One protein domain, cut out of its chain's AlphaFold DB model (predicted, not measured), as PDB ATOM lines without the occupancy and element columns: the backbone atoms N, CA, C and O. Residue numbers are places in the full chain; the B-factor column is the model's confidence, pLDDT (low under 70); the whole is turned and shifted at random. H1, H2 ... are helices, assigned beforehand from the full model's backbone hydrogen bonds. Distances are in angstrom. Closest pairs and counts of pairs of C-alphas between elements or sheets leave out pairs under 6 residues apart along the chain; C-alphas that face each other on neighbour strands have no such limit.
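What this domain is: This is residues 2 to 63 of the 73 residues of an uncharacterized protein of Arthrobacter sp. MN05-02 (UniProt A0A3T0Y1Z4). Two helices lie side by side and run the same way, the long H1 and the shorter H2, and a wide loop joins the end of the first to the beginning of the second. This loop, residues 20 to 45, turns back after H1 and swings far out before it returns to H2; residues 61 to 62, after H2, pair with residues 24 to 25 in the loop. The printed part has 62 residues with two named helices, H1 then H2, and no named strand; the class is all helix, though under half of the residues, 28 of 62, are in named elements. It is only just compact, close to loose, with a radius of gyration of the C-alphas of 12.3 A, and only just flat, spanning 32 by 30 by 16 A.

How they stand to each other: H1, residues 2 to 19, touches H2, residues 46 to 55, with its residues 7 to 14 alone. The closest C-alphas of the two are those of Leu 7 and Ser 47, 5.8 A apart. Their lines stand at a shallow tilt of 15 degrees, the same way, with centres 9.9 A apart. In H1 and H2 every O i to N i+4 pair is within hydrogen-bond range. The short pairing of residues 24 to 25 with residues 61 to 62 is parallel.

Where its parts are: H1 begins at C-alpha 2, (-47.498, 22.212, -5.211), and measures 26.1 A to C-alpha 19. H2 measures 14.3 A from C-alpha 46, (-46.306, 24.111, -17.887), to C-alpha 55, (-32.928, 24.048, -22.960).

The domain as a whole: The two C-alphas farthest apart are those of Leu 19 and Pro 36, at 32.5 A. The printed part has no cut, and the link from H1 to H2, 26 residues, is long. The mean pLDDT of the printed part is 72.8; residues 2 to 3 and 27 to 44 are under 70.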
ATOM      1  N   HIS A   2     -48.629  23.107  -4.914       61.53
ATOM      2  CA  HIS A   2     -47.498  22.212  -5.211       61.53
ATOM      3  C   HIS A   2     -46.887  22.388  -6.613       61.53
ATOM      4  O   HIS A   2     -45.670  22.311  -6.743       61.53
ATOM      5  N   ASP A   3     -47.682  22.721  -7.635       67.00
ATOM      6  CA  ASP A   3     -47.188  22.813  -9.023       67.00
ATOM      7  C   ASP A   3     -46.044  23.822  -9.203       67.00
ATOM      8  O   ASP A   3     -45.089  23.556  -9.925       67.00
ATOM      9  N   GLY A   4     -46.079  24.949  -8.483       70.62
ATOM     10  CA  GLY A   4     -45.005  25.946  -8.528       70.62
ATOM     11  C   GLY A   4     -43.675  25.441  -7.953       70.62
ATOM     12  O   GLY A   4     -42.618  25.799  -8.462       70.62
ATOM     13  N   ILE A   5     -43.719  24.577  -6.932       74.50
ATOM     14  CA  ILE A   5     -42.518  23.972  -6.335       74.50
ATOM     15  C   ILE A   5     -41.912  22.951  -7.302       74.50
ATOM     16  O   ILE A   5     -40.696  22.924  -7.472       74.50
ATOM     17  N   HIS A   6     -42.747  22.150  -7.969       72.25
ATOM     18  CA  HIS A   6     -42.290  21.187  -8.972       72.25
ATOM     19  C   HIS A   6     -41.659  21.875 -10.188       72.25
ATOM     20  O   HIS A   6     -40.597  21.456 -10.639       72.25
ATOM     21  N   LEU A   7     -42.257  22.971 -10.666       76.25
ATOM     22  CA  LEU A   7     -41.687  23.773 -11.752       76.25
ATOM     23  C   LEU A   7     -40.323  24.355 -11.373       76.25
ATOM     24  O   LEU A   7     -39.363  24.195 -12.121       76.25
ATOM     25  N   TRP A   8     -40.224  24.967 -10.190       81.81
ATOM     26  CA  TRP A   8     -38.966  25.521  -9.692       81.81
ATOM     27  C   TRP A   8     -37.880  24.450  -9.533       81.81
ATOM     28  O   TRP A   8     -36.734  24.665  -9.922       81.81
ATOM     29  N   ALA A   9     -38.230  23.284  -8.982       77.06
ATOM     30  CA  ALA A   9     -37.281  22.192  -8.792       77.06
ATOM     31  C   ALA A   9     -36.741  21.677 -10.135       77.06
ATOM     32  O   ALA A   9     -35.530  21.494 -10.273       77.06
ATOM     33  N   ASN A  10     -37.614  21.510 -11.134       80.50
ATOM     34  CA  ASN A  10     -37.207  21.098 -12.477       80.50
ATOM     35  C   ASN A  10     -36.318  22.151 -13.148       80.50
ATOM     36  O   ASN A  10     -35.289  21.799 -13.719       80.50
ATOM     37  N   GLU A  11     -36.659  23.436 -13.025       84.12
ATOM     38  CA  GLU A  11     -35.835  24.531 -13.544       84.12
ATOM     39  C   GLU A  11     -34.420  24.492 -12.943       84.12
ATOM     40  O   GLU A  11     -33.425  24.556 -13.667       84.12
ATOM     41  N   LYS A  12     -34.309  24.320 -11.618       84.31
ATOM     42  CA  LYS A  12     -33.008  24.233 -10.940       84.31
ATOM     43  C   LYS A  12     -32.216  22.991 -11.310       84.31
ATOM     44  O   LYS A  12     -30.991  23.071 -11.397       84.31
ATOM     45  N   TRP A  13     -32.886  21.869 -11.535       85.56
ATOM     46  CA  TRP A  13     -32.216  20.662 -11.993       85.56
ATOM     47  C   TRP A  13     -31.630  20.848 -13.400       85.56
ATOM     48  O   TRP A  13     -30.449  20.564 -13.586       85.56
ATOM     49  N   ILE A  14     -32.397  21.407 -14.347       84.31
ATOM     50  CA  ILE A  14     -31.927  21.717 -15.712       84.31
ATOM     51  C   ILE A  14     -30.714  22.653 -15.664       84.31
ATOM     52  O   ILE A  14     -29.675  22.348 -16.250       84.31
ATOM     53  N   ASP A  15     -30.816  23.749 -14.906       87.62
ATOM     54  CA  ASP A  15     -29.722  24.711 -14.732       87.62
ATOM     55  C   ASP A  15     -28.443  24.045 -14.228       87.62
ATOM     56  O   ASP A  15     -27.345  24.315 -14.719       87.62
ATOM     57  N   TYR A  16     -28.582  23.160 -13.241       86.38
ATOM     58  CA  TYR A  16     -27.457  22.436 -12.678       86.38
ATOM     59  C   TYR A  16     -26.810  21.497 -13.704       86.38
ATOM     60  O   TYR A  16     -25.585  21.504 -13.824       86.38
ATOM     61  N   GLN A  17     -27.595  20.742 -14.484       85.75
ATOM     62  CA  GLN A  17     -27.052  19.868 -15.534       85.75
ATOM     63  C   GLN A  17     -26.282  20.666 -16.592       85.75
ATOM     64  O   GLN A  17     -25.153  20.306 -16.930       85.75
ATOM     65  N   MET A  18     -26.840  21.795 -17.045       86.81
ATOM     66  CA  MET A  18     -26.174  22.677 -18.010       86.81
ATOM     67  C   MET A  18     -24.859  23.235 -17.459       86.81
ATOM     68  O   MET A  18     -23.862  23.274 -18.177       86.81
ATOM     69  N   LEU A  19     -24.831  23.637 -16.181       88.94
ATOM     70  CA  LEU A  19     -23.619  24.129 -15.518       88.94
ATOM     71  C   LEU A  19     -22.523  23.056 -15.454       88.94
ATOM     72  O   LEU A  19     -21.345  23.371 -15.609       88.94
ATOM     73  N   GLN A  20     -22.899  21.798 -15.221       88.06
ATOM     74  CA  GLN A  20     -21.959  20.675 -15.227       88.06
ATOM     75  C   GLN A  20     -21.502  20.285 -16.643       88.06
ATOM     76  O   GLN A  20     -20.602  19.463 -16.783       88.06
ATOM     77  N   GLY A  21     -22.096  20.868 -17.692       85.12
ATOM     78  CA  GLY A  21     -21.849  20.469 -19.075       85.12
ATOM     79  C   GLY A  21     -22.410  19.085 -19.404       85.12
ATOM     80  O   GLY A  21     -21.943  18.449 -20.347       85.12
ATOM     81  N   ASN A  22     -23.380  18.605 -18.622       81.25
ATOM     82  CA  ASN A  22     -24.033  17.328 -18.866       81.25
ATOM     83  C   ASN A  22     -25.034  17.460 -20.011       81.25
ATOM     84  O   ASN A  22     -25.700  18.485 -20.163       81.25
ATOM     85  N   ASN A  23     -25.183  16.382 -20.778       80.06
ATOM     86  CA  ASN A  23     -26.242  16.295 -21.768       80.06
ATOM     87  C   ASN A  23     -27.602  16.207 -21.069       80.06
ATOM     88  O   ASN A  23     -27.757  15.505 -20.067       80.06
ATOM     89  N   ILE A  24     -28.586  16.899 -21.630       78.38
ATOM     90  CA  ILE A  24     -29.975  16.858 -21.192       78.38
ATOM     91  C   ILE A  24     -30.756  16.101 -22.252       78.38
ATOM     92  O   ILE A  24     -30.624  16.346 -23.448       78.38
ATOM     93  N   VAL A  25     -31.572  15.162 -21.813       71.50
ATOM     94  CA  VAL A  25     -32.368  14.334 -22.705       71.50
ATOM     95  C   VAL A  25     -33.828  14.636 -22.437       71.50
ATOM     96  O   VAL A  25     -34.269  14.547 -21.293       71.50
ATOM     97  N   ASP A  26     -34.561  14.970 -23.494       70.06
ATOM     98  CA  ASP A  26     -36.016  15.018 -23.457       70.06
ATOM     99  C   ASP A  26     -36.531  13.602 -23.207       70.06
ATOM    100  O   ASP A  26     -36.377  12.704 -24.042       70.06
ATOM    101  N   VAL A  27     -37.134  13.378 -22.043       59.75
ATOM    102  CA  VAL A  27     -37.727  12.085 -21.683       59.75
ATOM    103  C   VAL A  27     -39.107  11.969 -22.343       59.75
ATOM    104  O   VAL A  27     -40.122  11.690 -21.707       59.75
ATOM    105  N   GLY A  28     -39.157  12.163 -23.659       55.91
ATOM    106  CA  GLY A  28     -40.245  11.704 -24.504       55.91
ATOM    107  C   GLY A  28     -40.168  10.186 -24.580       55.91
ATOM    108  O   GLY A  28     -39.632   9.637 -25.541       55.91
ATOM    109  N   ALA A  29     -40.626   9.501 -23.531       49.69
ATOM    110  CA  ALA A  29     -40.513   8.054 -23.432       49.69
ATOM    111  C   ALA A  29     -41.113   7.393 -24.697       49.69
ATOM    112  O   ALA A  29     -42.258   7.684 -25.047       49.69
ATOM    113  N   PRO A  30     -40.377   6.513 -25.403       50.50
ATOM    114  CA  PRO A  30     -40.898   5.847 -26.600       50.50
ATOM    115  C   PRO A  30     -42.006   4.854 -26.259       50.50
ATOM    116  O   PRO A  30     -42.865   4.565 -27.091       50.50
ATOM    117  N   SER A  31     -41.976   4.331 -25.030       52.75
ATOM    118  CA  SER A  31     -42.939   3.354 -24.546       52.75
ATOM    119  C   SER A  31     -44.346   3.958 -24.508       52.75
ATOM    120  O   SER A  31     -44.561   4.937 -23.789       52.75
ATOM    121  N   PRO A  32     -45.342   3.346 -25.178       55.94
ATOM    122  CA  PRO A  32     -46.738   3.768 -25.096       55.94
ATOM    123  C   PRO A  32     -47.303   3.774 -23.667       55.94
ATOM    124  O   PRO A  32     -48.260   4.491 -23.388       55.94
ATOM    125  N   ALA A  33     -46.719   2.998 -22.744       55.72
ATOM    126  CA  ALA A  33     -47.119   2.984 -21.336       55.72
ATOM    127  C   ALA A  33     -46.708   4.265 -20.586       55.72
ATOM    128  O   ALA A  33     -47.386   4.677 -19.647       55.72
ATOM    129  N   LEU A  34     -45.608   4.894 -21.008       52.12
ATOM    130  CA  LEU A  34     -45.063   6.128 -20.431       52.12
ATOM    131  C   LEU A  34     -45.410   7.363 -21.276       52.12
ATOM    132  O   LEU A  34     -45.411   8.484 -20.775       52.12
ATOM    133  N   ASN A  35     -45.756   7.148 -22.545       57.47
ATOM    134  CA  ASN A  35     -46.244   8.146 -23.481       57.47
ATOM    135  C   ASN A  35     -47.473   7.603 -24.240       57.47
ATOM    136  O   ASN A  35     -47.367   7.192 -25.400       57.47
ATOM    137  N   PRO A  36     -48.669   7.620 -23.621       57.44
ATOM    138  CA  PRO A  36     -49.894   7.096 -24.234       57.44
ATOM    139  C   PRO A  36     -50.330   7.864 -25.489       57.44
ATOM    140  O   PRO A  36     -51.226   7.418 -26.202       57.44
ATOM    141  N   ARG A  37     -49.707   9.017 -25.777       57.41
ATOM    142  CA  ARG A  37     -49.935   9.799 -26.999       57.41
ATOM    143  C   ARG A  37     -49.062   9.344 -28.179       57.41
ATOM    144  O   ARG A  37     -49.272   9.820 -29.290       57.41
ATOM    145  N   GLY A  38     -48.151   8.396 -27.955       53.47
ATOM    146  CA  GLY A  38     -47.295   7.790 -28.971       53.47
ATOM    147  C   GLY A  38     -45.991   8.556 -29.235       53.47
ATOM    148  O   GLY A  38     -45.861   9.734 -28.882       53.47
ATOM    149  N   PRO A  39     -45.005   7.895 -29.869       51.88
ATOM    150  CA  PRO A  39     -43.732   8.515 -30.220       51.88
ATOM    151  C   PRO A  39     -43.960   9.710 -31.159       51.88
ATOM    152  O   PRO A  39     -44.547   9.572 -32.231       51.88
ATOM    153  N   GLY A  40     -43.517  10.896 -30.731       54.41
ATOM    154  CA  GLY A  40     -43.637  12.153 -31.482       54.41
ATOM    155  C   GLY A  40     -44.742  13.104 -31.009       54.41
ATOM    156  O   GLY A  40     -44.731  14.274 -31.392       54.41
ATOM    157  N   ALA A  41     -45.662  12.663 -30.146       56.53
ATOM    158  CA  ALA A  41     -46.588  13.579 -29.490       56.53
ATOM    159  C   ALA A  41     -45.885  14.247 -28.305       56.53
ATOM    160  O   ALA A  41     -45.710  13.639 -27.251       56.53
ATOM    161  N   LEU A  42     -45.471  15.501 -28.489       59.34
ATOM    162  CA  LEU A  42     -44.871  16.276 -27.410       59.34
ATOM    163  C   LEU A  42     -45.895  16.437 -26.270       59.34
ATOM    164  O   LEU A  42     -47.065  16.759 -26.539       59.34
ATOM    165  N   PRO A  43     -45.508  16.205 -25.003       63.78
ATOM    166  CA  PRO A  43     -46.367  16.550 -23.886       63.78
ATOM    167  C   PRO A  43     -46.672  18.052 -23.945       63.78
ATOM    168  O   PRO A  43     -45.822  18.858 -24.293       63.78
ATOM    169  N   SER A  44     -47.909  18.441 -23.651       63.88
ATOM    170  CA  SER A  44     -48.286  19.848 -23.511       63.88
ATOM    171  C   SER A  44     -48.563  20.121 -22.039       63.88
ATOM    172  O   SER A  44     -49.307  19.369 -21.404       63.88
ATOM    173  N   GLY A  45     -47.945  21.160 -21.476       70.75
ATOM    174  CA  GLY A  45     -48.083  21.501 -20.063       70.75
ATOM    175  C   GLY A  45     -46.961  22.403 -19.560       70.75
ATOM    176  O   GLY A  45     -45.874  22.431 -20.128       70.75
ATOM    177  N   SER A  46     -47.208  23.094 -18.446       75.75
ATOM    178  CA  SER A  46     -46.306  24.111 -17.887       75.75
ATOM    179  C   SER A  46     -44.881  23.615 -17.627       75.75
ATOM    180  O   SER A  46     -43.936  24.367 -17.843       75.75
ATOM    181  N   SER A  47     -44.705  22.364 -17.192       71.44
ATOM    182  CA  SER A  47     -43.373  21.785 -16.956       71.44
ATOM    183  C   SER A  47     -42.604  21.552 -18.248       71.44
ATOM    184  O   SER A  47     -41.409  21.826 -18.296       71.44
ATOM    185  N   TYR A  48     -43.295  21.084 -19.287       75.75
ATOM    186  CA  TYR A  48     -42.685  20.860 -20.589       75.75
ATOM    187  C   TYR A  48     -42.384  22.195 -21.275       75.75
ATOM    188  O   TYR A  48     -41.267  22.407 -21.725       75.75
ATOM    189  N   ASP A  49     -43.323  23.144 -21.267       80.69
ATOM    190  CA  ASP A  49     -43.114  24.481 -21.837       80.69
ATOM    191  C   ASP A  49     -41.936  25.211 -21.161       80.69
ATOM    192  O   ASP A  49     -41.134  25.864 -21.832       80.69
ATOM    193  N   MET A  50     -41.797  25.064 -19.836       84.88
ATOM    194  CA  MET A  50     -40.653  25.572 -19.072       84.88
ATOM    195  C   MET A  50     -39.342  24.910 -19.505       84.88
ATOM    196  O   MET A  50     -38.384  25.619 -19.815       84.88
ATOM    197  N   GLU A  51     -39.301  23.577 -19.563       79.75
ATOM    198  CA  GLU A  51     -38.117  22.828 -19.990       79.75
ATOM    199  C   GLU A  51     -37.678  23.259 -21.391       79.75
ATOM    200  O   GLU A  51     -36.519  23.627 -21.580       79.75
ATOM    201  N   GLN A  52     -38.620  23.329 -22.337       81.50
ATOM    202  CA  GLN A  52     -38.370  23.758 -23.714       81.50
ATOM    203  C   GLN A  52     -37.782  25.165 -23.797       81.50
ATOM    204  O   GLN A  52     -36.837  25.397 -24.554       81.50
ATOM    205  N   ALA A  53     -38.309  26.109 -23.013       85.44
ATOM    206  CA  ALA A  53     -37.764  27.459 -22.951       85.44
ATOM    207  C   ALA A  53     -36.343  27.483 -22.366       85.44
ATOM    208  O   ALA A  53     -35.529  28.319 -22.761       85.44
ATOM    209  N   ARG A  54     -36.032  26.574 -21.434       84.06
ATOM    210  CA  ARG A  54     -34.765  26.567 -20.696       84.06
ATOM    211  C   ARG A  54     -33.622  25.892 -21.448       84.06
ATOM    212  O   ARG A  54     -32.500  26.387 -21.409       84.06
ATOM    213  N   VAL A  55     -33.910  24.806 -22.161       83.56
ATOM    214  CA  VAL A  55     -32.928  24.048 -22.960       83.56
ATOM    215  C   VAL A  55     -32.725  24.624 -24.367       83.56
ATOM    216  O   VAL A  55     -31.904  24.122 -25.137       83.56
ATOM    217  N   ALA A  56     -33.456  25.684 -24.722       83.44
ATOM    218  CA  ALA A  56     -33.377  26.327 -26.026       83.44
ATOM    219  C   ALA A  56     -31.935  26.750 -26.368       83.44
ATOM    220  O   ALA A  56     -31.322  27.572 -25.689       83.44
ATOM    221  N   GLY A  57     -31.397  26.186 -27.454       82.50
ATOM    222  CA  GLY A  57     -30.039  26.474 -27.922       82.50
ATOM    223  C   GLY A  57     -28.922  25.785 -27.133       82.50
ATOM    224  O   GLY A  57     -27.751  26.030 -27.423       82.50
ATOM    225  N   HIS A  58     -29.242  24.919 -26.167       83.50
ATOM    226  CA  HIS A  58     -28.240  24.121 -25.470       83.50
ATOM    227  C   HIS A  58     -27.762  22.958 -26.364       83.50
ATOM    228  O   HIS A  58     -28.569  22.103 -26.726       83.50
ATOM    229  N   PRO A  59     -26.466  22.874 -26.718       83.12
ATOM    230  CA  PRO A  59     -25.966  21.851 -27.642       83.12
ATOM    231  C   PRO A  59     -26.001  20.427 -27.070       83.12
ATOM    232  O   PRO A  59     -26.000  19.473 -27.840       83.12
ATOM    233  N   GLY A  60     -26.039  20.275 -25.742       81.38
ATOM    234  CA  GLY A  60     -26.165  18.981 -25.067       81.38
ATOM    235  C   GLY A  60     -27.606  18.484 -24.941       81.38
ATOM    236  O   GLY A  60     -27.828  17.463 -24.300       81.38
ATOM    237  N   TYR A  61     -28.586  19.201 -25.499       81.62
ATOM    238  CA  TYR A  61     -29.989  18.804 -25.446       81.62
ATOM    239  C   TYR A  61     -30.359  17.893 -26.626       81.62
ATOM    240  O   TYR A  61     -30.224  18.294 -27.782       81.62
ATOM    241  N   SER A  62     -30.852  16.682 -26.344       76.75
ATOM    242  CA  SER A  62     -31.327  15.726 -27.356       76.75
ATOM    243  C   SER A  62     -32.804  15.389 -27.157       76.75
ATOM    244  O   SER A  62     -33.256  15.162 -26.037       76.75
ATOM    245  N   ARG A  63     -33.537  15.319 -28.275       70.44
ATOM    246  CA  ARG A  63     -34.906  14.779 -28.359       70.44
ATOM    247  C   ARG A  63     -34.961  13.428 -29.067       70.44
ATOM    248  O   ARG A  63     -36.029  13.006 -29.511       70.44
TER     249      ARG A  63